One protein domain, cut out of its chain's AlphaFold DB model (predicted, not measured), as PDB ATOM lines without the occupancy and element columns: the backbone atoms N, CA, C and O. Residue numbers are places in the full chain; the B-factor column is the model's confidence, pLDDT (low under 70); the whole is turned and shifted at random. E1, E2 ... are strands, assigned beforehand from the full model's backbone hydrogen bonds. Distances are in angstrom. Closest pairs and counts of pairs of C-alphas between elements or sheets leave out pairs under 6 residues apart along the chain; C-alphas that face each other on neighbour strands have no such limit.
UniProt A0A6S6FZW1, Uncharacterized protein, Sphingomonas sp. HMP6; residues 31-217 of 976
ATOM      1  N   ALA A  31      19.574  28.294  34.606       68.75
ATOM      2  CA  ALA A  31      20.567  27.898  33.623       68.75
ATOM      3  C   ALA A  31      21.839  27.494  34.365       68.75
ATOM      4  O   ALA A  31      22.387  28.286  35.129       68.75
ATOM      5  N   THR A  32      22.302  26.270  34.119       85.12
ATOM      6  CA  THR A  32      23.633  25.823  34.519       85.12
ATOM      7  C   THR A  32      24.642  26.785  33.905       85.12
ATOM      8  O   THR A  32      24.630  27.001  32.691       85.12
ATOM      9  N   THR A  33      25.491  27.391  34.728       85.56
ATOM     10  CA  THR A  33      26.514  28.335  34.267       85.56
ATOM     11  C   THR A  33      27.882  27.692  34.361       85.56
ATOM     12  O   THR A  33      28.217  27.070  35.369       85.56
ATOM     13  N   CYS A  34      28.667  27.819  33.299       85.88
ATOM     14  CA  CYS A  34      30.018  27.284  33.236       85.88
ATOM     15  C   CYS A  34      31.035  28.413  33.345       85.88
ATOM     16  O   CYS A  34      30.868  29.489  32.766       85.88
ATOM     17  N   SER A  35      32.112  28.155  34.077       84.44
ATOM     18  CA  SER A  35      33.259  29.050  34.184       84.44
ATOM     19  C   SER A  35      34.556  28.256  34.071       84.44
ATOM     20  O   SER A  35      34.606  27.071  34.405       84.44
ATOM     21  N   GLN A  36      35.605  28.912  33.584       84.25
ATOM     22  CA  GLN A  36      36.932  28.330  33.423       84.25
ATOM     23  C   GLN A  36      37.907  29.019  34.382       84.25
ATOM     24  O   GLN A  36      38.036  30.241  34.361       84.25
ATOM     25  N   THR A  37      38.619  28.237  35.197       82.44
ATOM     26  CA  THR A  37      39.749  28.706  36.014       82.44
ATOM     27  C   THR A  37      40.979  27.871  35.663       82.44
ATOM     28  O   THR A  37      41.052  26.681  35.971       82.44
ATOM     29  N   GLY A  38      41.945  28.476  34.967       81.50
ATOM     30  CA  GLY A  38      43.077  27.744  34.393       81.50
ATOM     31  C   GLY A  38      42.616  26.717  33.350       81.50
ATOM     32  O   GLY A  38      41.894  27.055  32.413       81.50
ATOM     33  N   THR A  39      43.026  25.460  33.515       79.50
ATOM     34  CA  THR A  39      42.611  24.329  32.664       79.50
ATOM     35  C   THR A  39      41.349  23.624  33.165       79.50
ATOM     36  O   THR A  39      40.867  22.714  32.501       79.50
ATOM     37  N   THR A  40      40.802  24.004  34.323       81.12
ATOM     38  CA  THR A  40      39.603  23.369  34.888       81.12
ATOM     39  C   THR A  40      38.361  24.181  34.547       81.12
ATOM     40  O   THR A  40      38.292  25.383  34.814       81.12
ATOM     41  N   VAL A  41      37.358  23.516  33.989       84.25
ATOM     42  CA  VAL A  41      36.016  24.053  33.763       84.25
ATOM     43  C   VAL A  41      35.107  23.502  34.842       84.25
ATOM     44  O   VAL A  41      35.064  22.296  35.072       84.25
ATOM     45  N   THR A  42      34.379  24.387  35.511       86.00
ATOM     46  CA  THR A  42      33.370  24.013  36.502       86.00
ATOM     47  C   THR A  42      32.037  24.595  36.070       86.00
ATOM     48  O   THR A  42      31.920  25.808  35.879       86.00
ATOM     49  N   CYS A  43      31.037  23.730  35.922       86.75
ATOM     50  CA  CYS A  43      29.664  24.138  35.674       86.75
ATOM     51  C   CYS A  43      28.816  23.900  36.917       86.75
ATOM     52  O   CYS A  43      28.823  22.804  37.488       86.75
ATOM     53  N   VAL A  44      28.088  24.934  37.323       85.06
ATOM     54  CA  VAL A  44      27.228  24.924  38.503       85.06
ATOM     55  C   VAL A  44      25.778  25.169  38.108       85.06
ATOM     56  O   VAL A  44      25.482  26.060  37.308       85.06
ATOM     57  N   ASP A  45      24.878  24.375  38.677       82.25
ATOM     58  CA  ASP A  45      23.443  24.646  38.689       82.25
ATOM     59  C   ASP A  45      23.065  25.143  40.091       82.25
ATOM     60  O   ASP A  45      23.170  24.419  41.089       82.25
ATOM     61  N   GLY A  46      22.740  26.433  40.197       80.44
ATOM     62  CA  GLY A  46      22.683  27.126  41.485       80.44
ATOM     63  C   GLY A  46      24.032  27.065  42.214       80.44
ATOM     64  O   GLY A  46      25.019  27.626  41.744       80.44
ATOM     65  N   ALA A  47      24.075  26.386  43.364       77.19
ATOM     66  CA  ALA A  47      25.295  26.173  44.155       77.19
ATOM     67  C   ALA A  47      25.956  24.799  43.924       77.19
ATOM     68  O   ALA A  47      27.021  24.527  44.478       77.19
ATOM     69  N   THR A  48      25.332  23.916  43.141       83.00
ATOM     70  CA  THR A  48      25.772  22.526  42.981       83.00
ATOM     71  C   THR A  48      26.640  22.397  41.740       83.00
ATOM     72  O   THR A  48      26.188  22.697  40.637       83.00
ATOM     73  N   THR A  49      27.872  21.907  41.882       83.88
ATOM     74  CA  THR A  49      28.681  21.502  40.726       83.88
ATOM     75  C   THR A  49      28.031  20.297  40.053       83.88
ATOM     76  O   THR A  49      27.840  19.263  40.694       83.88
ATOM     77  N   VAL A  50      27.695  20.434  38.770       85.31
ATOM     78  CA  VAL A  50      27.063  19.381  37.952       85.31
ATOM     79  C   VAL A  50      28.017  18.794  36.911       85.31
ATOM     80  O   VAL A  50      27.817  17.665  36.460       85.31
ATOM     81  N   LEU A  51      29.073  19.538  36.560       86.88
ATOM     82  CA  LEU A  51      30.123  19.116  35.639       86.88
ATOM     83  C   LEU A  51      31.467  19.712  36.060       86.88
ATOM     84  O   LEU A  51      31.574  20.919  36.294       86.88
ATOM     85  N   THR A  52      32.504  18.882  36.072       83.00
ATOM     86  CA  THR A  52      33.894  19.341  36.065       83.00
ATOM     87  C   THR A  52      34.593  18.765  34.847       83.00
ATOM     88  O   THR A  52      34.523  17.567  34.596       83.00
ATOM     89  N   GLU A  53      35.270  19.602  34.079       79.56
ATOM     90  CA  GLU A  53      35.958  19.220  32.850       79.56
ATOM     91  C   GLU A  53      37.406  19.711  32.904       79.56
ATOM     92  O   GLU A  53      37.699  20.773  33.454       79.56
ATOM     93  N   THR A  54      38.329  18.917  32.362       77.50
ATOM     94  CA  THR A  54      39.730  19.328  32.203       77.50
ATOM     95  C   THR A  54      39.992  19.635  30.737       77.50
ATOM     96  O   THR A  54      39.834  18.768  29.878       77.50
ATOM     97  N   LEU A  55      40.398  20.872  30.458       71.56
ATOM     98  CA  LEU A  55      40.708  21.353  29.120       71.56
ATOM     99  C   LEU A  55      42.196  21.161  28.792       71.56
ATOM    100  O   LEU A  55      43.057  21.508  29.609       71.56
ATOM    101  N   PRO A  56      42.532  20.697  27.578       71.31
ATOM    102  CA  PRO A  56      43.867  20.886  27.033       71.31
ATOM    103  C   PRO A  56      44.113  22.378  26.717       71.31
ATOM    104  O   PRO A  56      43.156  23.121  26.498       71.31
ATOM    105  N   PRO A  57      45.379  22.831  26.610       68.38
ATOM    106  CA  PRO A  57      45.714  24.239  26.348       68.38
ATOM    107  C   PRO A  57      45.104  24.844  25.070       68.38
ATOM    108  O   PRO A  57      45.056  26.062  24.938       68.38
ATOM    109  N   SER A  58      44.663  24.011  24.120       66.56
ATOM    110  CA  SER A  58      44.073  24.420  22.839       66.56
ATOM    111  C   SER A  58      42.551  24.601  22.856       66.56
ATOM    112  O   SER A  58      41.969  24.967  21.833       66.56
ATOM    113  N   ALA A  59      41.900  24.331  23.990       72.56
ATOM    114  CA  ALA A  59      40.461  24.473  24.159       72.56
ATOM    115  C   ALA A  59      40.138  25.582  25.168       72.56
ATOM    116  O   ALA A  59      40.785  25.706  26.208       72.56
ATOM    117  N   ALA A  60      39.112  26.374  24.868       75.44
ATOM    118  CA  ALA A  60      38.599  27.411  25.755       75.44
ATOM    119  C   ALA A  60      37.092  27.245  25.960       75.44
ATOM    120  O   ALA A  60      36.376  26.821  25.046       75.44
ATOM    121  N   VAL A  61      36.610  27.617  27.147       75.94
ATOM    122  CA  VAL A  61      35.179  27.712  27.450       75.94
ATOM    123  C   VAL A  61      34.759  29.171  27.534       75.94
ATOM    124  O   VAL A  61      35.386  29.978  28.219       75.94
ATOM    125  N   ILE A  62      33.668  29.514  26.851       76.56
ATOM    126  CA  ILE A  62      33.032  30.825  27.008       76.56
ATOM    127  C   ILE A  62      32.207  30.792  28.294       76.56
ATOM    128  O   ILE A  62      31.261  30.012  28.402       76.56
ATOM    129  N   ALA A  63      32.566  31.641  29.258       73.56
ATOM    130  CA  ALA A  63      31.815  31.770  30.499       73.56
ATOM    131  C   ALA A  63      30.394  32.287  30.222       73.56
ATOM    132  O   ALA A  63      30.212  33.279  29.514       73.56
ATOM    133  N   GLY A  64      29.389  31.620  30.783       78.19
ATOM    134  CA  GLY A  64      27.989  31.944  30.523       78.19
ATOM    135  C   GLY A  64      27.037  30.785  30.818       78.19
ATOM    136  O   GLY A  64      27.452  29.771  31.385       78.19
ATOM    137  N   PRO A  65      25.746  30.941  30.478       79.69
ATOM    138  CA  PRO A  65      24.767  29.872  30.603       79.69
ATOM    139  C   PRO A  65      25.008  28.801  29.527       79.69
ATOM    140  O   PRO A  65      25.153  29.116  28.345       79.69
ATOM    141  N   GLY A  66      25.030  27.536  29.942       83.69
ATOM    142  CA  GLY A  66      25.441  26.412  29.106       83.69
ATOM    143  C   GLY A  66      26.962  26.265  28.983       83.69
ATOM    144  O   GLY A  66      27.734  27.176  29.278       83.69
ATOM    145  N   LEU A  67      27.405  25.093  28.535       84.75
ATOM    146  CA  LEU A  67      28.805  24.816  28.236       84.75
ATOM    147  C   LEU A  67      29.071  25.132  26.766       84.75
ATOM    148  O   LEU A  67      28.617  24.403  25.890       84.75
ATOM    149  N   THR A  68      29.829  26.188  26.478       83.88
ATOM    150  CA  THR A  68      30.310  26.457  25.115       83.88
ATOM    151  C   THR A  68      31.809  26.227  25.049       83.88
ATOM    152  O   THR A  68      32.569  27.044  25.564       83.88
ATOM    153  N   THR A  69      32.231  25.141  24.403       75.56
ATOM    154  CA  THR A  69      33.641  24.816  24.162       75.56
ATOM    155  C   THR A  69      34.036  25.178  22.732       75.56
ATOM    156  O   THR A  69      33.314  24.905  21.767       75.56
ATOM    157  N   ILE A  70      35.207  25.800  22.593       70.12
ATOM    158  CA  ILE A  70      35.838  26.113  21.310       70.12
ATOM    159  C   ILE A  70      37.248  25.519  21.316       70.12
ATOM    160  O   ILE A  70      38.083  25.924  22.124       70.12
ATOM    161  N   ASN A  71      37.518  24.574  20.413       73.94
ATOM    162  CA  ASN A  71      38.865  24.052  20.160       73.94
ATOM    163  C   ASN A  71      39.476  24.717  18.918       73.94
ATOM    164  O   ASN A  71      38.866  24.700  17.845       73.94
ATOM    165  N   VAL A  72      40.685  25.272  19.057       60.50
ATOM    166  CA  VAL A  72      41.439  25.910  17.968       60.50
ATOM    167  C   VAL A  72      42.865  25.348  17.894       60.50
ATOM    168  O   VAL A  72      43.716  25.652  18.723       60.50
ATOM    169  N   GLY A  73      43.151  24.544  16.864       64.56
ATOM    170  CA  GLY A  73      44.528  24.315  16.392       64.56
ATOM    171  C   GLY A  73      45.286  23.050  16.839       64.56
ATOM    172  O   GLY A  73      46.359  22.810  16.291       64.56
ATOM    173  N   SER A  74      44.766  22.201  17.738       75.94
ATOM    174  CA  SER A  74      45.327  20.853  17.999       75.94
ATOM    175  C   SER A  74      44.271  19.849  18.489       75.94
ATOM    176  O   SER A  74      43.241  20.284  19.010       75.94
ATOM    177  N   PRO A  75      44.459  18.521  18.309       76.12
ATOM    178  CA  PRO A  75      43.480  17.530  18.756       76.12
ATOM    179  C   PRO A  75      43.196  17.680  20.254       76.12
ATOM    180  O   PRO A  75      44.124  17.646  21.061       76.12
ATOM    181  N   ALA A  76      41.927  17.840  20.629       78.56
ATOM    182  CA  ALA A  76      41.519  18.008  22.021       78.56
ATOM    183  C   ALA A  76      40.684  16.812  22.486       78.56
ATOM    184  O   ALA A  76      39.695  16.458  21.845       78.56
ATOM    185  N   THR A  77      41.071  16.212  23.615       83.12
ATOM    186  CA  THR A  77      40.229  15.263  24.357       83.12
ATOM    187  C   THR A  77      39.763  15.941  25.633       83.12
ATOM    188  O   THR A  77      40.551  16.190  26.540       83.12
ATOM    189  N   LEU A  78      38.482  16.276  25.659       82.94
ATOM    190  CA  LEU A  78      37.771  16.890  26.761       82.94
ATOM    191  C   LEU A  78      37.172  15.776  27.616       82.94
ATOM    192  O   LEU A  78      36.159  15.169  27.254       82.94
ATOM    193  N   THR A  79      37.829  15.473  28.734       84.38
ATOM    194  CA  THR A  79      37.309  14.514  29.711       84.38
ATOM    195  C   THR A  79      36.516  15.229  30.792       84.38
ATOM    196  O   THR A  79      37.044  16.142  31.436       84.38
ATOM    197  N   TYR A  80      35.282  14.787  31.027       86.75
ATOM    198  CA  TYR A  80      34.406  15.368  32.043       86.75
ATOM    199  C   TYR A  80      34.055  14.387  33.167       86.75
ATOM    200  O   TYR A  80      33.949  13.182  32.956       86.75
ATOM    201  N   THR A  81      33.830  14.917  34.365       89.06
ATOM    202  CA  THR A  81      33.222  14.216  35.499       89.06
ATOM    203  C   THR A  81      31.844  14.816  35.745       89.06
ATOM    204  O   THR A  81      31.735  16.006  36.047       89.06
ATOM    205  N   ALA A  82      30.795  14.014  35.575       87.94
ATOM    206  CA  ALA A  82      29.414  14.427  35.797       87.94
ATOM    207  C   ALA A  82      28.951  14.020  37.202       87.94
ATOM    208  O   ALA A  82      29.181  12.894  37.640       87.94
ATOM    209  N   THR A  83      28.276  14.927  37.901       86.12
ATOM    210  CA  THR A  83      27.771  14.717  39.274       86.12
ATOM    211  C   THR A  83      26.270  14.983  39.402       86.12
ATOM    212  O   THR A  83      25.676  14.653  40.425       86.12
ATOM    213  N   GLY A  84      25.639  15.538  38.361       81.31
ATOM    214  CA  GLY A  84      24.210  15.841  38.315       81.31
ATOM    215  C   GLY A  84      23.705  16.088  36.890       81.31
ATOM    216  O   GLY A  84      24.436  15.905  35.917       81.31
ATOM    217  N   THR A  85      22.439  16.485  36.765       84.81
ATOM    218  CA  THR A  85      21.826  16.839  35.475       84.81
ATOM    219  C   THR A  85      22.199  18.267  35.081       84.81
ATOM    220  O   THR A  85      22.119  19.181  35.893       84.81
ATOM    221  N   PHE A  86      22.555  18.462  33.817       87.75
ATOM    222  CA  PHE A  86      22.870  19.754  33.224       87.75
ATOM    223  C   PHE A  86      21.593  20.410  32.682       87.75
ATOM    224  O   PHE A  86      21.041  19.951  31.679       87.75
ATOM    225  N   ALA A  87      21.103  21.464  33.341       89.19
ATOM    226  CA  ALA A  87      19.810  22.081  33.037       89.19
ATOM    227  C   ALA A  87      19.927  23.498  32.442       89.19
ATOM    228  O   ALA A  87      20.626  24.342  33.003       89.19
ATOM    229  N   THR A  88      19.223  23.802  31.343       88.75
ATOM    230  CA  THR A  88      19.142  25.166  30.772       88.75
ATOM    231  C   THR A  88      17.734  25.562  30.325       88.75
ATOM    232  O   THR A  88      16.897  24.722  29.994       88.75
ATOM    233  N   THR A  89      17.470  26.872  30.273       86.81
ATOM    234  CA  THR A  89      16.219  27.443  29.750       86.81
ATOM    235  C   THR A  89      16.531  28.492  28.682       86.81
ATOM    236  O   THR A  89      17.305  29.411  28.933       86.81
ATOM    237  N   GLY A  90      15.952  28.368  27.486       77.25
ATOM    238  CA  GLY A  90      16.076  29.338  26.389       77.25
ATOM    239  C   GLY A  90      17.442  29.390  25.688       77.25
ATOM    240  O   GLY A  90      17.586  30.120  24.709       77.25
ATOM    241  N   VAL A  91      18.430  28.614  26.144       83.69
ATOM    242  CA  VAL A  91      19.773  28.516  25.548       83.69
ATOM    243  C   VAL A  91      20.219  27.056  25.410       83.69
ATOM    244  O   VAL A  91      19.738  26.203  26.166       83.69
ATOM    245  N   PRO A  92      21.144  26.742  24.482       86.56
ATOM    246  CA  PRO A  92      21.686  25.396  24.359       86.56
ATOM    247  C   PRO A  92      22.403  24.931  25.632       86.56
ATOM    248  O   PRO A  92      23.122  25.725  26.236       86.56
ATOM    249  N   ALA A  93      22.248  23.663  26.030       88.50
ATOM    250  CA  ALA A  93      22.971  23.141  27.196       88.50
ATOM    251  C   ALA A  93      24.460  22.951  26.905       88.50
ATOM    252  O   ALA A  93      25.296  23.407  27.682       88.50
ATOM    253  N   ILE A  94      24.802  22.328  25.776       90.38
ATOM    254  CA  ILE A  94      26.193  22.154  25.349       90.38
ATOM    255  C   ILE A  94      26.348  22.623  23.907       90.38
ATOM    256  O   ILE A  94      25.548  22.280  23.037       90.38
ATOM    257  N   ARG A  95      27.405  23.381  23.629       90.50
ATOM    258  CA  ARG A  95      27.848  23.751  22.287       90.50
ATOM    259  C   ARG A  95      29.316  23.375  22.123       90.50
ATOM    260  O   ARG A  95      30.183  24.016  22.703       90.50
ATOM    261  N   LEU A  96      29.574  22.366  21.299       88.94
ATOM    262  CA  LEU A  96      30.910  21.904  20.935       88.94
ATOM    263  C   LEU A  96      31.289  22.499  19.580       88.94
ATOM    264  O   LEU A  96      30.649  22.186  18.579       88.94
ATOM    265  N   THR A  97      32.318  23.342  19.530       87.75
ATOM    266  CA  THR A  97      32.829  23.914  18.275       87.75
ATOM    267  C   THR A  97      34.298  23.550  18.104       87.75
ATOM    268  O   THR A  97      35.096  23.762  19.014       87.75
ATOM    269  N   THR A  98      34.681  23.033  16.940       86.25
ATOM    270  CA  THR A  98      36.091  22.784  16.619       86.25
ATOM    271  C   THR A  98      36.470  23.349  15.257       86.25
ATOM    272  O   THR A  98      35.681  23.297  14.314       86.25
ATOM    273  N   VAL A  99      37.673  23.920  15.168       80.31
ATOM    274  CA  VAL A  99      38.268  24.453  13.936       80.31
ATOM    275  C   VAL A  99      39.740  24.035  13.886       80.31
ATOM    276  O   VAL A  99      40.517  24.304  14.803       80.31
ATOM    277  N   GLY A 100      40.143  23.366  12.803       78.00
ATOM    278  CA  GLY A 100      41.551  23.039  12.538       78.00
ATOM    279  C   GLY A 100      42.105  21.758  13.182       78.00
ATOM    280  O   GLY A 100      43.157  21.309  12.739       78.00
ATOM    281  N   ALA A 101      41.415  21.122  14.140       84.69
ATOM    282  CA  ALA A 101      41.782  19.790  14.644       84.69
ATOM    283  C   ALA A 101      40.591  18.954  15.194       84.69
ATOM    284  O   ALA A 101      39.535  19.520  15.481       84.69
ATOM    285  N   PRO A 102      40.739  17.620  15.360       87.00
ATOM    286  CA  PRO A 102      39.741  16.745  15.989       87.00
ATOM    287  C   PRO A 102      39.311  17.169  17.401       87.00
ATOM    288  O   PRO A 102      40.124  17.685  18.172       87.00
ATOM    289  N   LEU A 103      38.061  16.871  17.765       88.94
ATOM    290  CA  LEU A 103      37.508  17.101  19.103       88.94
ATOM    291  C   LEU A 103      36.876  15.823  19.666       88.94
ATOM    292  O   LEU A 103      36.028  15.211  19.026       88.94
ATOM    293  N   SER A 104      37.244  15.441  20.883       89.88
ATOM    294  CA  SER A 104      36.596  14.367  21.635       89.88
ATOM    295  C   SER A 104      36.030  14.927  22.938       89.88
ATOM    296  O   SER A 104      36.735  15.637  23.641       89.88
ATOM    297  N   PHE A 105      34.768  14.633  23.248       89.94
ATOM    298  CA  PHE A 105      34.080  14.988  24.488       89.94
ATOM    299  C   PHE A 105      33.521  13.711  25.121       89.94
ATOM    300  O   PHE A 105      32.530  13.149  24.646       89.94
ATOM    301  N   THR A 106      34.190  13.209  26.156       89.62
ATOM    302  CA  THR A 106      33.934  11.878  26.731       89.62
ATOM    303  C   THR A 106      34.015  11.900  28.257       89.62
ATOM    304  O   THR A 106      34.777  12.690  28.809       89.62
ATOM    305  N   PRO A 107      33.284  11.035  28.976       90.69
ATOM    306  CA  PRO A 107      33.406  10.952  30.427       90.69
ATOM    307  C   PRO A 107      34.804  10.467  30.842       90.69
ATOM    308  O   PRO A 107      35.419   9.642  30.165       90.69
ATOM    309  N   ALA A 108      35.302  10.959  31.976       88.81
ATOM    310  CA  ALA A 108      36.474  10.403  32.639       88.81
ATOM    311  C   ALA A 108      36.195   8.955  33.073       88.81
ATOM    312  O   ALA A 108      35.058   8.585  33.377       88.81
ATOM    313  N   THR A 109      37.232   8.119  33.128       86.25
ATOM    314  CA  THR A 109      37.106   6.720  33.560       86.25
ATOM    315  C   THR A 109      36.441   6.629  34.937       86.25
ATOM    316  O   THR A 109      36.969   7.166  35.907       86.25
ATOM    317  N   GLY A 110      35.293   5.948  35.024       81.44
ATOM    318  CA  GLY A 110      34.516   5.797  36.263       81.44
ATOM    319  C   GLY A 110      33.487   6.905  36.541       81.44
ATOM    320  O   GLY A 110      32.709   6.763  37.480       81.44
ATOM    321  N   SER A 111      33.431   7.970  35.731       86.19
ATOM    322  CA  SER A 111      32.365   8.980  35.808       86.19
ATOM    323  C   SER A 111      31.056   8.447  35.214       86.19
ATOM    324  O   SER A 111      31.093   7.792  34.167       86.19
ATOM    325  N   PRO A 112      29.883   8.776  35.792       86.62
ATOM    326  CA  PRO A 112      28.613   8.577  35.102       86.62
ATOM    327  C   PRO A 112      28.528   9.466  33.849       86.62
ATOM    328  O   PRO A 112      29.261  10.452  33.704       86.62
ATOM    329  N   ALA A 113      27.622   9.112  32.937       87.06
ATOM    330  CA  ALA A 113      27.345   9.896  31.738       87.06
ATOM    331  C   ALA A 113      26.554  11.174  32.077       87.06
ATOM    332  O   ALA A 113      25.719  11.181  32.983       87.06
ATOM    333  N   LEU A 114      26.801  12.256  31.336       91.25
ATOM    334  CA  LEU A 114      26.179  13.559  31.589       91.25
ATOM    335  C   LEU A 114      24.723  13.615  31.105       91.25
ATOM    336  O   LEU A 114      24.477  13.613  29.900       91.25
ATOM    337  N   ASN A 115      23.769  13.724  32.031       93.06
ATOM    338  CA  ASN A 115      22.360  13.939  31.693       93.06
ATOM    339  C   ASN A 115      22.087  15.418  31.390       93.06
ATOM    340  O   ASN A 115      22.611  16.291  32.076       93.06
ATOM    341  N   ILE A 116      21.235  15.702  30.405       93.94
ATOM    342  CA  ILE A 116      20.909  17.049  29.925       93.94
ATOM    343  C   ILE A 116      19.398  17.275  29.981       93.94
ATOM    344  O   ILE A 116      18.622  16.414  29.567       93.94
ATOM    345  N   SER A 117      18.976  18.454  30.438       93.81
ATOM    346  CA  SER A 117      17.584  18.902  30.419       93.81
ATOM    347  C   SER A 117      17.482  20.346  29.922       93.81
ATOM    348  O   SER A 117      17.970  21.257  30.577       93.81
ATOM    349  N   THR A 118      16.829  20.602  28.791       92.88
ATOM    350  CA  THR A 118      16.679  21.969  28.258       92.88
ATOM    351  C   THR A 118      15.223  22.332  28.020       92.88
ATOM    352  O   THR A 118      14.479  21.532  27.459       92.88
ATOM    353  N   THR A 119      14.804  23.547  28.367       91.69
ATOM    354  CA  THR A 119      13.421  24.008  28.153       91.69
ATOM    355  C   THR A 119      13.357  25.340  27.399       91.69
ATOM    356  O   THR A 119      14.293  26.133  27.441       91.69
ATOM    357  N   GLY A 120      12.263  25.600  26.679       87.81
ATOM    358  CA  GLY A 120      12.024  26.845  25.934       87.81
ATOM    359  C   GLY A 120      11.943  26.668  24.412       87.81
ATOM    360  O   GLY A 120      12.351  25.653  23.855       87.81
ATOM    361  N   ALA A 121      11.390  27.664  23.715       85.25
ATOM    362  CA  ALA A 121      11.306  27.649  22.252       85.25
ATOM    363  C   ALA A 121      12.709  27.617  21.616       85.25
ATOM    364  O   ALA A 121      13.583  28.387  22.011       85.25
ATOM    365  N   ASN A 122      12.916  26.753  20.618       85.44
ATOM    366  CA  ASN A 122      14.209  26.465  19.983       85.44
ATOM    367  C   ASN A 122      15.294  25.949  20.956       85.44
ATOM    368  O   ASN A 122      16.486  26.016  20.645       85.44
ATOM    369  N   ALA A 123      14.909  25.440  22.136       89.94
ATOM    370  CA  ALA A 123      15.856  24.853  23.081       89.94
ATOM    371  C   ALA A 123      16.584  23.667  22.441       89.94
ATOM    372  O   ALA A 123      15.968  22.816  21.799       89.94
ATOM    373  N   THR A 124      17.905  23.621  22.611       92.88
ATOM    374  CA  THR A 124      18.734  22.546  22.068       92.88
ATOM    375  C   THR A 124      19.562  21.910  23.175       92.88
ATOM    376  O   THR A 124      20.270  22.618  23.885       92.88
ATOM    377  N   GLY A 125      19.525  20.587  23.312       92.88
ATOM    378  CA  GLY A 125      20.360  19.875  24.275       92.88
ATOM    379  C   GLY A 125      21.834  20.057  23.934       92.88
ATOM    380  O   GLY A 125      22.587  20.681  24.680       92.88
ATOM    381  N   VAL A 126      22.232  19.574  22.760       94.19
ATOM    382  CA  VAL A 126      23.621  19.650  22.296       94.19
ATOM    383  C   VAL A 126      23.703  20.184  20.877       94.19
ATOM    384  O   VAL A 126      23.050  19.675  19.973       94.19
ATOM    385  N   ILE A 127      24.554  21.184  20.674       93.06
ATOM    386  CA  ILE A 127      24.959  21.674  19.360       93.06
ATOM    387  C   ILE A 127      26.397  21.238  19.107       93.06
ATOM    388  O   ILE A 127      27.276  21.499  19.923       93.06
ATOM    389  N   ILE A 128      26.649  20.613  17.963       91.38
ATOM    390  CA  ILE A 128      27.998  20.245  17.523       91.38
ATOM    391  C   ILE A 128      28.300  20.987  16.226       91.38
ATOM    392  O   ILE A 128      27.490  20.984  15.302       91.38
ATOM    393  N   THR A 129      29.458  21.633  16.145       89.81
ATOM    394  CA  THR A 129      29.948  22.329  14.953       89.81
ATOM    395  C   THR A 129      31.379  21.895  14.654       89.81
ATOM    396  O   THR A 129      32.294  22.179  15.424       89.81
ATOM    397  N   SER A 130      31.568  21.163  13.553       83.62
ATOM    398  CA  SER A 130      32.798  20.389  13.320       83.62
ATOM    399  C   SER A 130      33.907  21.119  12.548       83.62
ATOM    400  O   SER A 130      35.043  20.666  12.581       83.62
ATOM    401  N   GLY A 131      33.605  22.200  11.817       80.19
ATOM    402  CA  GLY A 131      34.597  23.041  11.120       80.19
ATOM    403  C   GLY A 131      35.674  22.291  10.310       80.19
ATOM    404  O   GLY A 131      36.850  22.646  10.396       80.19
ATOM    405  N   GLY A 132      35.310  21.234   9.574       81.38
ATOM    406  CA  GLY A 132      36.224  20.396   8.787       81.38
ATOM    407  C   GLY A 132      36.802  19.178   9.512       81.38
ATOM    408  O   GLY A 132      37.503  18.378   8.895       81.38
ATOM    409  N   GLN A 133      36.528  18.994  10.805       87.44
ATOM    410  CA  GLN A 133      37.272  18.062  11.660       87.44
ATOM    411  C   GLN A 133      36.397  17.009  12.342       87.44
ATOM    412  O   GLN A 133      35.221  17.263  12.591       87.44
ATOM    413  N   PRO A 134      36.939  15.821  12.666       89.81
ATOM    414  CA  PRO A 134      36.145  14.768  13.272       89.81
ATOM    415  C   PRO A 134      35.778  15.097  14.726       89.81
ATOM    416  O   PRO A 134      36.611  15.598  15.490       89.81
ATOM    417  N   VAL A 135      34.543  14.774  15.113       91.19
ATOM    418  CA  VAL A 135      34.016  14.963  16.471       91.19
ATOM    419  C   VAL A 135      33.549  13.634  17.066       91.19
ATOM    420  O   VAL A 135      32.770  12.908  16.449       91.19
ATOM    421  N   VAL A 136      33.985  13.335  18.291       93.06
ATOM    422  CA  VAL A 136      33.471  12.233  19.120       93.06
ATOM    423  C   VAL A 136      32.778  12.829  20.344       93.06
ATOM    424  O   VAL A 136      33.403  13.585  21.076       93.06
ATOM    425  N   ALA A 137      31.514  12.495  20.592       92.31
ATOM    426  CA  ALA A 137      30.757  12.972  21.750       92.31
ATOM    427  C   ALA A 137      30.051  11.807  22.454       92.31
ATOM    428  O   ALA A 137      29.290  11.075  21.823       92.31
ATOM    429  N   THR A 138      30.291  11.640  23.757       94.25
ATOM    430  CA  THR A 138      29.625  10.644  24.614       94.25
ATOM    431  C   THR A 138      28.883  11.339  25.751       94.25
ATOM    432  O   THR A 138      29.494  12.070  26.531       94.25
ATOM    433  N   LEU A 139      27.572  11.122  25.847       93.38
ATOM    434  CA  LEU A 139      26.636  11.824  26.733       93.38
ATOM    435  C   LEU A 139      25.656  10.842  27.396       93.38
ATOM    436  O   LEU A 139      25.522   9.697  26.968       93.38
ATOM    437  N   GLY A 140      24.969  11.295  28.445       93.62
ATOM    438  CA  GLY A 140      23.887  10.567  29.111       93.62
ATOM    439  C   GLY A 140      22.531  10.795  28.440       93.62
ATOM    440  O   GLY A 140      22.447  10.963  27.221       93.62
ATOM    441  N   ASN A 141      21.463  10.783  29.236       96.44
ATOM    442  CA  ASN A 141      20.101  11.015  28.756       96.44
ATOM    443  C   ASN A 141      19.886  12.495  28.420       96.44
ATOM    444  O   ASN A 141      20.364  13.369  29.142       96.44
ATOM    445  N   ILE A 142      19.125  12.790  27.367       96.75
ATOM    446  CA  ILE A 142      18.850  14.159  26.912       96.75
ATOM    447  C   ILE A 142      17.340  14.390  26.895       96.75
ATOM    448  O   ILE A 142      16.610  13.701  26.195       96.75
ATOM    449  N   SER A 143      16.860  15.392  27.625       96.00
ATOM    450  CA  SER A 143      15.459  15.816  27.617       96.00
ATOM    451  C   SER A 143      15.355  17.260  27.142       96.00
ATOM    452  O   SER A 143      15.972  18.144  27.728       96.00
ATOM    453  N   THR A 144      14.581  17.538  26.094       94.69
ATOM    454  CA  THR A 144      14.400  18.901  25.578       94.69
ATOM    455  C   THR A 144      12.928  19.224  25.351       94.69
ATOM    456  O   THR A 144      12.250  18.507  24.618       94.69
ATOM    457  N   THR A 145      12.426  20.317  25.919       93.19
ATOM    458  CA  THR A 145      11.009  20.699  25.827       93.19
ATOM    459  C   THR A 145      10.836  22.099  25.254       93.19
ATOM    460  O   THR A 145      11.276  23.080  25.845       93.19
ATOM    461  N   GLY A 146      10.128  22.207  24.133       89.69
ATOM    462  CA  GLY A 146       9.770  23.467  23.497       89.69
ATOM    463  C   GLY A 146       9.438  23.316  22.014       89.69
ATOM    464  O   GLY A 146       9.708  22.293  21.387       89.69
ATOM    465  N   THR A 147       8.833  24.347  21.427       88.62
ATOM    466  CA  THR A 147       8.606  24.398  19.976       88.62
ATOM    467  C   THR A 147       9.943  24.400  19.233       88.62
ATOM    468  O   THR A 147      10.870  25.095  19.645       88.62
ATOM    469  N   ASN A 148      10.062  23.616  18.156       87.50
ATOM    470  CA  ASN A 148      11.301  23.415  17.389       87.50
ATOM    471  C   ASN A 148      12.522  23.030  18.254       87.50
ATOM    472  O   ASN A 148      13.644  23.433  17.954       87.50
ATOM    473  N   ALA A 149      12.312  22.294  19.351       92.12
ATOM    474  CA  ALA A 149      13.402  21.850  20.214       92.12
ATOM    475  C   ALA A 149      14.222  20.712  19.579       92.12
ATOM    476  O   ALA A 149      13.663  19.834  18.914       92.12
ATOM    477  N   PHE A 150      15.533  20.704  19.822       94.69
ATOM    478  CA  PHE A 150      16.456  19.678  19.332       94.69
ATOM    479  C   PHE A 150      17.140  18.951  20.487       94.69
ATOM    480  O   PHE A 150      17.727  19.595  21.349       94.69
ATOM    481  N   GLY A 151      17.163  17.620  20.480       95.38
ATOM    482  CA  GLY A 151      17.985  16.860  21.429       95.38
ATOM    483  C   GLY A 151      19.465  17.072  21.122       95.38
ATOM    484  O   GLY A 151      20.210  17.645  21.920       95.38
ATOM    485  N   VAL A 152      19.860  16.688  19.909       96.25
ATOM    486  CA  VAL A 152      21.187  16.937  19.340       96.25
ATOM    487  C   VAL A 152      21.052  17.537  17.943       96.25
ATOM    488  O   VAL A 152      20.375  16.975  17.084       96.25
ATOM    489  N   ALA A 153      21.734  18.656  17.707       94.50
ATOM    490  CA  ALA A 153      21.894  19.288  16.403       94.50
ATOM    491  C   ALA A 153      23.387  19.339  16.040       94.50
ATOM    492  O   ALA A 153      24.145  20.147  16.576       94.50
ATOM    493  N   ALA A 154      23.830  18.471  15.134       91.56
ATOM    494  CA  ALA A 154      25.219  18.401  14.693       91.56
ATOM    495  C   ALA A 154      25.360  18.921  13.258       91.56
ATOM    496  O   ALA A 154      24.923  18.283  12.300       91.56
ATOM    497  N   ILE A 155      25.990  20.085  13.114       81.75
ATOM    498  CA  ILE A 155      26.183  20.789  11.847       81.75
ATOM    499  C   ILE A 155      27.670  20.722  11.495       81.75
ATOM    500  O   ILE A 155      28.507  21.362  12.129       81.75
ATOM    501  N   GLY A 156      28.009  19.919  10.494       75.69
ATOM    502  CA  GLY A 156      29.392  19.654  10.122       75.69
ATOM    503  C   GLY A 156      29.549  19.129   8.701       75.69
ATOM    504  O   GLY A 156      28.564  18.854   8.008       75.69
ATOM    505  N   ASP A 157      30.806  19.036   8.280       79.38
ATOM    506  CA  ASP A 157      31.285  18.533   6.990       79.38
ATOM    507  C   ASP A 157      32.287  17.359   7.127       79.38
ATOM    508  O   ASP A 157      32.674  16.756   6.122       79.38
ATOM    509  N   SER A 158      32.652  16.974   8.362       88.06
ATOM    510  CA  SER A 158      33.614  15.905   8.699       88.06
ATOM    511  C   SER A 158      33.047  14.877   9.695       88.06
ATOM    512  O   SER A 158      31.886  14.972  10.080       88.06
ATOM    513  N   ALA A 159      33.796  13.828  10.044       91.25
ATOM    514  CA  ALA A 159      33.222  12.647  10.697       91.25
ATOM    515  C   ALA A 159      32.615  12.936  12.087       91.25
ATOM    516  O   ALA A 159      33.178  13.680  12.882       91.25
ATOM    517  N   LEU A 160      31.491  12.297  12.412       93.12
ATOM    518  CA  LEU A 160      30.808  12.405  13.702       93.12
ATOM    519  C   LEU A 160      30.623  11.016  14.316       93.12
ATOM    520  O   LEU A 160      30.054  10.133  13.681       93.12
ATOM    521  N   THR A 161      31.037  10.840  15.569       95.38
ATOM    522  CA  THR A 161      30.647   9.701  16.413       95.38
ATOM    523  C   THR A 161      29.912  10.219  17.642       95.38
ATOM    524  O   THR A 161      30.509  10.868  18.495       95.38
ATOM    525  N   LEU A 162      28.617   9.941  17.731       95.50
ATOM    526  CA  LEU A 162      27.740  10.366  18.816       95.50
ATOM    527  C   LEU A 162      27.256   9.140  19.592       95.50
ATOM    528  O   LEU A 162      26.650   8.248  19.005       95.50
ATOM    529  N   THR A 163      27.493   9.114  20.900       96.88
ATOM    530  CA  THR A 163      26.951   8.111  21.828       96.88
ATOM    531  C   THR A 163      26.124   8.816  22.901       96.88
ATOM    532  O   THR A 163      26.653   9.673  23.605       96.88
ATOM    533  N   THR A 164      24.842   8.487  23.038       96.25
ATOM    534  CA  THR A 164      23.945   9.078  24.049       96.25
ATOM    535  C   THR A 164      23.120   8.010  24.767       96.25
ATOM    536  O   THR A 164      22.975   6.890  24.282       96.25
ATOM    537  N   GLY A 165      22.531   8.368  25.910       96.19
ATOM    538  CA  GLY A 165      21.455   7.596  26.534       96.19
ATOM    539  C   GLY A 165      20.113   7.786  25.817       96.19
ATOM    540  O   GLY A 165      20.067   8.013  24.603       96.19
ATOM    541  N   ASP A 166      19.021   7.710  26.574       97.81
ATOM    542  CA  ASP A 166      17.667   7.976  26.081       97.81
ATOM    543  C   ASP A 166      17.504   9.461  25.718       97.81
ATOM    544  O   ASP A 166      17.983  10.343  26.436       97.81
ATOM    545  N   ILE A 167      16.798   9.752  24.624       97.56
ATOM    546  CA  ILE A 167      16.492  11.126  24.203       97.56
ATOM    547  C   ILE A 167      14.980  11.344  24.198       97.56
ATOM    548  O   ILE A 167      14.248  10.608  23.542       97.56
ATOM    549  N   SER A 168      14.513  12.390  24.875       95.94
ATOM    550  CA  SER A 168      13.118  12.834  24.888       95.94
ATOM    551  C   SER A 168      13.010  14.272  24.383       95.94
ATOM    552  O   SER A 168      13.571  15.178  24.993       95.94
ATOM    553  N   THR A 169      12.293  14.515  23.286       93.69
ATOM    554  CA  THR A 169      12.098  15.861  22.726       93.69
ATOM    555  C   THR A 169      10.623  16.201  22.538       93.69
ATOM    556  O   THR A 169       9.964  15.692  21.629       93.69
ATOM    557  N   THR A 170      10.087  17.101  23.357       91.25
ATOM    558  CA  THR A 170       8.660  17.455  23.362       91.25
ATOM    559  C   THR A 170       8.409  18.869  22.839       91.25
ATOM    560  O   THR A 170       9.192  19.779  23.083       91.25
ATOM    561  N   GLY A 171       7.300  19.059  22.123       86.88
ATOM    562  CA  GLY A 171       6.895  20.315  21.486       86.88
ATOM    563  C   GLY A 171       6.744  20.204  19.964       86.88
ATOM    564  O   GLY A 171       7.337  19.347  19.308       86.88
ATOM    565  N   ALA A 172       5.904  21.059  19.376       85.00
ATOM    566  CA  ALA A 172       5.652  21.038  17.934       85.00
ATOM    567  C   ALA A 172       6.958  21.236  17.143       85.00
ATOM    568  O   ALA A 172       7.741  22.130  17.463       85.00
ATOM    569  N   GLY A 173       7.194  20.400  16.126       82.75
ATOM    570  CA  GLY A 173       8.394  20.468  15.282       82.75
ATOM    571  C   GLY A 173       9.692  19.970  15.934       82.75
ATOM    572  O   GLY A 173      10.756  20.139  15.341       82.75
ATOM    573  N   SER A 174       9.634  19.362  17.124       91.38
ATOM    574  CA  SER A 174      10.834  18.866  17.807       91.38
ATOM    575  C   SER A 174      11.556  17.765  17.017       91.38
ATOM    576  O   SER A 174      10.948  17.013  16.249       91.38
ATOM    577  N   THR A 175      12.875  17.671  17.175       94.19
ATOM    578  CA  THR A 175      13.707  16.628  16.559       94.19
ATOM    579  C   THR A 175      14.672  16.051  17.590       94.19
ATOM    580  O   THR A 175      15.406  16.804  18.223       94.19
ATOM    581  N   ALA A 176      14.727  14.726  17.749       96.12
ATOM    582  CA  ALA A 176      15.639  14.134  18.730       96.12
ATOM    583  C   ALA A 176      17.101  14.250  18.292       96.12
ATOM    584  O   ALA A 176      17.922  14.773  19.041       96.12
ATOM    585  N   ILE A 177      17.418  13.823  17.069       97.00
ATOM    586  CA  ILE A 177      18.763  13.945  16.495       97.00
ATOM    587  C   ILE A 177      18.661  14.465  15.061       97.00
ATOM    588  O   ILE A 177      17.986  13.868  14.221       97.00
ATOM    589  N   ASP A 178      19.366  15.553  14.773       95.25
ATOM    590  CA  ASP A 178      19.609  16.059  13.421       95.25
ATOM    591  C   ASP A 178      21.120  16.203  13.231       95.25
ATOM    592  O   ASP A 178      21.749  17.052  13.863       95.25
ATOM    593  N   ALA A 179      21.723  15.332  12.424       93.31
ATOM    594  CA  ALA A 179      23.169  15.288  12.254       93.31
ATOM    595  C   ALA A 179      23.594  15.252  10.785       93.31
ATOM    596  O   ALA A 179      23.130  14.430   9.990       93.31
ATOM    597  N   GLY A 180      24.561  16.098  10.455       86.56
ATOM    598  CA  GLY A 180      25.156  16.182   9.130       86.56
ATOM    599  C   GLY A 180      24.423  17.127   8.185       86.56
ATOM    600  O   GLY A 180      23.328  17.628   8.444       86.56
ATOM    601  N   THR A 181      25.072  17.394   7.059       80.31
ATOM    602  CA  THR A 181      24.628  18.343   6.034       80.31
ATOM    603  C   THR A 181      24.752  17.715   4.645       80.31
ATOM    604  O   THR A 181      25.296  16.626   4.486       80.31
ATOM    605  N   ALA A 182      24.246  18.383   3.604       70.25
ATOM    606  CA  ALA A 182      24.416  17.902   2.229       70.25
ATOM    607  C   ALA A 182      25.887  17.897   1.760       70.25
ATOM    608  O   ALA A 182      26.219  17.183   0.822       70.25
ATOM    609  N   THR A 183      26.757  18.674   2.413       72.81
ATOM    610  CA  THR A 183      28.194  18.785   2.115       72.81
ATOM    611  C   THR A 183      29.060  17.902   3.018       72.81
ATOM    612  O   THR A 183      30.280  18.021   3.008       72.81
ATOM    613  N   GLN A 184      28.443  17.031   3.819       80.06
ATOM    614  CA  GLN A 184      29.126  16.103   4.712       80.06
ATOM    615  C   GLN A 184      29.971  15.094   3.916       80.06
ATOM    616  O   GLN A 184      29.465  14.435   3.009       80.06
ATOM    617  N   THR A 185      31.261  14.982   4.249       76.56
ATOM    618  CA  THR A 185      32.202  14.064   3.574       76.56
ATOM    619  C   THR A 185      32.664  12.916   4.473       76.56
ATOM    620  O   THR A 185      32.947  11.824   3.982       76.56
ATOM    621  N   GLY A 186      32.700  13.138   5.792       85.25
ATOM    622  CA  GLY A 186      33.057  12.124   6.790       85.25
ATOM    623  C   GLY A 186      31.898  11.218   7.228       85.25
ATOM    624  O   GLY A 186      30.726  11.541   7.040       85.25
ATOM    625  N   ASN A 187      32.241  10.092   7.862       93.00
ATOM    626  CA  ASN A 187      31.279   9.119   8.389       93.00
ATOM    627  C   ASN A 187      30.433   9.702   9.532       93.00
ATOM    628  O   ASN A 187      30.953  10.436  10.367       93.00
ATOM    629  N   ILE A 188      29.165   9.305   9.623       95.12
ATOM    630  CA  ILE A 188      28.302   9.564  10.783       95.12
ATOM    631  C   ILE A 188      28.004   8.233  11.472       95.12
ATOM    632  O   ILE A 188      27.470   7.318  10.848       95.12
ATOM    633  N   SER A 189      28.328   8.133  12.758       96.50
ATOM    634  CA  SER A 189      27.982   7.016  13.634       96.50
ATOM    635  C   SER A 189      27.180   7.536  14.826       96.50
ATOM    636  O   SER A 189      27.680   8.357  15.594       96.50
ATOM    637  N   VAL A 190      25.933   7.092  14.970       97.44
ATOM    638  CA  VAL A 190      25.034   7.447  16.076       97.44
ATOM    639  C   VAL A 190      24.687   6.183  16.850       97.44
ATOM    640  O   VAL A 190      24.145   5.243  16.277       97.44
ATOM    641  N   THR A 191      24.965   6.178  18.150       98.12
ATOM    642  CA  THR A 191      24.506   5.167  19.107       98.12
ATOM    643  C   THR A 191      23.674   5.853  20.188       98.12
ATOM    644  O   THR A 191      24.178   6.755  20.851       98.12
ATOM    645  N   ALA A 192      22.412   5.470  20.365       97.38
ATOM    646  CA  ALA A 192      21.536   6.067  21.377       97.38
ATOM    647  C   ALA A 192      20.662   5.022  22.086       97.38
ATOM    648  O   ALA A 192      20.478   3.910  21.590       97.38
ATOM    649  N   GLY A 193      20.100   5.393  23.238       97.75
ATOM    650  CA  GLY A 193      19.052   4.629  23.912       97.75
ATOM    651  C   GLY A 193      17.703   4.716  23.185       97.75
ATOM    652  O   GLY A 193      17.627   4.788  21.956       97.75
ATOM    653  N   ASN A 194      16.614   4.709  23.944       98.06
ATOM    654  CA  ASN A 194      15.274   4.940  23.416       98.06
ATOM    655  C   ASN A 194      15.089   6.407  23.009       98.06
ATOM    656  O   ASN A 194      15.550   7.324  23.686       98.06
ATOM    657  N   ILE A 195      14.351   6.632  21.926       97.06
ATOM    658  CA  ILE A 195      14.024   7.963  21.419       97.06
ATOM    659  C   ILE A 195      12.529   8.207  21.586       97.06
ATOM    660  O   ILE A 195      11.711   7.464  21.053       97.06
ATOM    661  N   THR A 196      12.162   9.285  22.264       95.44
ATOM    662  CA  THR A 196      10.795   9.810  22.299       95.44
ATOM    663  C   THR A 196      10.795  11.214  21.710       95.44
ATOM    664  O   THR A 196      11.521  12.079  22.178       95.44
ATOM    665  N   SER A 197      10.001  11.475  20.676       92.56
ATOM    666  CA  SER A 197       9.902  12.795  20.052       92.56
ATOM    667  C   SER A 197       8.469  13.096  19.635       92.56
ATOM    668  O   SER A 197       7.808  12.268  19.024       92.56
ATOM    669  N   THR A 198       7.965  14.293  19.910       90.31
ATOM    670  CA  THR A 198       6.661  14.727  19.375       90.31
ATOM    671  C   THR A 198       6.713  15.062  17.885       90.31
ATOM    672  O   THR A 198       5.667  15.107  17.248       90.31
ATOM    673  N   GLY A 199       7.901  15.298  17.322       89.19
ATOM    674  CA  GLY A 199       8.116  15.525  15.895       89.19
ATOM    675  C   GLY A 199       8.916  14.389  15.258       89.19
ATOM    676  O   GLY A 199       8.419  13.275  15.101       89.19
ATOM    677  N   ARG A 200      10.154  14.671  14.849       91.88
ATOM    678  CA  ARG A 200      11.044  13.697  14.202       91.88
ATOM    679  C   ARG A 200      11.910  12.967  15.228       91.88
ATOM    680  O   ARG A 200      12.436  13.592  16.146       91.88
ATOM    681  N   GLY A 201      12.124  11.671  15.031       95.00
ATOM    682  CA  GLY A 201      13.154  10.910  15.729       95.00
ATOM    683  C   GLY A 201      14.547  11.340  15.271       95.00
ATOM    684  O   GLY A 201      15.168  12.213  15.869       95.00
ATOM    685  N   ILE A 202      15.036  10.746  14.185       96.44
ATOM    686  CA  ILE A 202      16.430  10.870  13.753       96.44
ATOM    687  C   ILE A 202      16.507  11.266  12.281       96.44
ATOM    688  O   ILE A 202      15.840  10.694  11.416       96.44
ATOM    689  N   ARG A 203      17.374  12.230  11.980       95.44
ATOM    690  CA  ARG A 203      17.849  12.524  10.631       95.44
ATOM    691  C   ARG A 203      19.369  12.540  10.636       95.44
ATOM    692  O   ARG A 203      19.968  13.319  11.367       95.44
ATOM    693  N   THR A 204      19.978  11.716   9.797       95.38
ATOM    694  CA  THR A 204      21.426  11.696   9.598       95.38
ATOM    695  C   THR A 204      21.747  11.807   8.110       95.38
ATOM    696  O   THR A 204      21.173  11.095   7.284       95.38
ATOM    697  N   ASN A 205      22.660  12.702   7.738       93.44
ATOM    698  CA  ASN A 205      23.119  12.845   6.359       93.44
ATOM    699  C   ASN A 205      24.641  12.906   6.291       93.44
ATOM    700  O   ASN A 205      25.237  13.920   6.634       93.44
ATOM    701  N   SER A 206      25.253  11.812   5.841       90.69
ATOM    702  CA  SER A 206      26.707  11.678   5.720       90.69
ATOM    703  C   SER A 206      27.251  12.001   4.325       90.69
ATOM    704  O   SER A 206      28.454  11.882   4.119       90.69
ATOM    705  N   GLY A 207      26.393  12.391   3.371       83.44
ATOM    706  CA  GLY A 207      26.785  12.662   1.986       83.44
ATOM    707  C   GLY A 207      27.509  11.469   1.356       83.44
ATOM    708  O   GLY A 207      26.882  10.459   1.034       83.44
ATOM    709  N   THR A 208      28.831  11.582   1.202       83.44
ATOM    710  CA  THR A 208      29.711  10.530   0.654       83.44
ATOM    711  C   THR A 208      30.288   9.576   1.708       83.44
ATOM    712  O   THR A 208      30.999   8.640   1.351       83.44
ATOM    713  N   GLY A 209      30.039   9.809   2.996       89.06
ATOM    714  CA  GLY A 209      30.510   8.974   4.101       89.06
ATOM    715  C   GLY A 209      29.603   7.773   4.390       89.06
ATOM    716  O   GLY A 209      28.513   7.628   3.837       89.06
ATOM    717  N   THR A 210      30.046   6.892   5.284       94.00
ATOM    718  CA  THR A 210      29.197   5.829   5.846       94.00
ATOM    719  C   THR A 210      28.289   6.402   6.932       94.00
ATOM    720  O   THR A 210      28.744   7.173   7.777       94.00
ATOM    721  N   ASN A 211      27.027   5.980   6.950       96.12
ATOM    722  CA  ASN A 211      26.042   6.331   7.965       96.12
ATOM    723  C   ASN A 211      25.649   5.088   8.768       96.12
ATOM    724  O   ASN A 211      25.028   4.171   8.228       96.12
ATOM    725  N   THR A 212      26.010   5.052  10.046       98.06
ATOM    726  CA  THR A 212      25.634   3.985  10.979       98.06
ATOM    727  C   THR A 212      24.762   4.569  12.081       98.06
ATOM    728  O   THR A 212      25.157   5.517  12.749       98.06
ATOM    729  N   THR A 213      23.566   4.022  12.275       98.31
ATOM    730  CA  THR A 213      22.631   4.442  13.328       98.31
ATOM    731  C   THR A 213      22.179   3.212  14.113       98.31
ATOM    732  O   THR A 213      21.559   2.321  13.538       98.31
ATOM    733  N   VAL A 214      22.485   3.157  15.408       98.50
ATOM    734  CA  VAL A 214      22.119   2.068  16.326       98.50
ATOM    735  C   VAL A 214      21.356   2.652  17.508       98.50
ATOM    736  O   VAL A 214      21.933   3.374  18.315       98.50
ATOM    737  N   VAL A 215      20.059   2.377  17.611       98.06
ATOM    738  CA  VAL A 215      19.201   2.987  18.639       98.06
ATOM    739  C   VAL A 215      18.222   1.994  19.264       98.06
ATOM    740  O   VAL A 215      17.988   0.913  18.728       98.06
ATOM    741  N   GLY A 216      17.671   2.343  20.428       97.94
ATOM    742  CA  GLY A 216      16.632   1.572  21.110       97.94
ATOM    743  C   GLY A 216      15.270   1.662  20.415       97.94
ATOM    744  O   GLY A 216      15.165   1.727  19.191       97.94
ATOM    745  N   ASN A 217      14.191   1.658  21.193       97.94
ATOM    746  CA  ASN A 217      12.852   1.887  20.653       97.94
ATOM    747  C   ASN A 217      12.667   3.364  20.287       97.94
ATOM    748  O   ASN A 217      13.155   4.247  20.990       97.94
TER     749      ASN A 217
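What this domain is: This is residues 31 to 217 of the 976 residues of an uncharacterized protein of Sphingomonas sp. HMP6 (UniProt A0A6S6FZW1). The chain is wound in stacked turns, a solenoid with three sheets along its sides, and at the end where the printed part begins the antiparallel strands E1, E2 and E3 fold over the stack as a cap. From E5 on, successive strands fall in turn into the three sheets, and each turn lays its strands beside those of the turn before. The printed part has 187 residues, with no named helix and 21 named strands, E1 to E21 in order along the chain, and its class is all strand. The sheets run E1 E2 E3 E6 E9 E12 E15 E18 E21, mixed; E4 E5 E8 E11 E14 E17 E20, mixed; and E7 E10 E13 E16 E19, all parallel. The whole is compact, with a radius of gyration of the C-alphas of 15.1 A and spans of 39 by 34 by 29 A.

Where its parts are: E1, residues 33 to 37, begins at C-alpha 33 at (26.514, 28.335, 34.267). E2 is residues 40 to 45, 16.7 A long, and E3 is residues 48 to 54, 17.9 A. E4 is residues 59 to 62, E5 residues 67 to 72, 16.3 A, and E6 residues 76 to 82, 18.7 A. E7 is residues 86 to 89, E8 residues 94 to 99, 16.8 A, and E9 residues 103 to 107. E10 is residues 116 to 119, E11 residues 124 to 129, with C-alpha 124 at (18.734, 22.546, 22.068), and E12 residues 135 to 138. E13 is residues 142 to 145, E14 residues 150 to 155, and E15 residues 160 to 163. E16 is residues 167 to 170, E17 residues 175 to 180, and E18 residues 188 to 191. E19 is residues 195 to 197, 6.5 A, E20 residues 200 to 205, 14.4 A, and E21 residues 210 to 214, ending at C-alpha 214 at (22.119, 2.068, 16.326).

How they stand to each other: In the nine-strand sheet, E1, E2 and E3 form a meander, each strand the antiparallel neighbour of the one before; N 35 and O 42 are 3.0 A apart, and N 43 and O 51 are 2.9 A apart. E3 and E6 are antiparallel at 156 degrees, with N 81 and O 52 at 2.7 A. From E6 on the neighbours are parallel; between E6 and E9, N 78 and O 104 are 2.7 A apart, and between E18 and E21, N 190 and O 212 are 2.8 A apart. This sheet is twisted, and the way across it turns by 69 degrees. E4 and E5 form a hairpin, with N 60 and O 70 at 3.0 A. E5 and E8 are parallel at 7 degrees, with N 97 and O 69 at 2.9 A. The closest C-alphas of E1 and E4, Gln 36 and Val 61, are 6.3 A apart. These two sheets form a sandwich, two sheets face to face, 9.2 A centre to centre over the parts that face each other. In the third sheet, E7 and E10 are parallel at 10 degrees, with N 117 and O 86 at 2.8 A. The closest C-alphas of E10 and E11, Thr 118 and Gly 125, are 5.8 A apart, while E1 and E21 are apart.

The domain as a whole: The C-alphas farthest apart, those of Ala 47 and Thr 208, are 46.4 A apart. The printed part has no cut. The links E9 to E10 and E17 to E18 are short, the other links are tight, and no link is long. Mean pLDDT of the printed part is 87.3; residue 31, residues 57 to 58 and residues 72 to 73 are under 70.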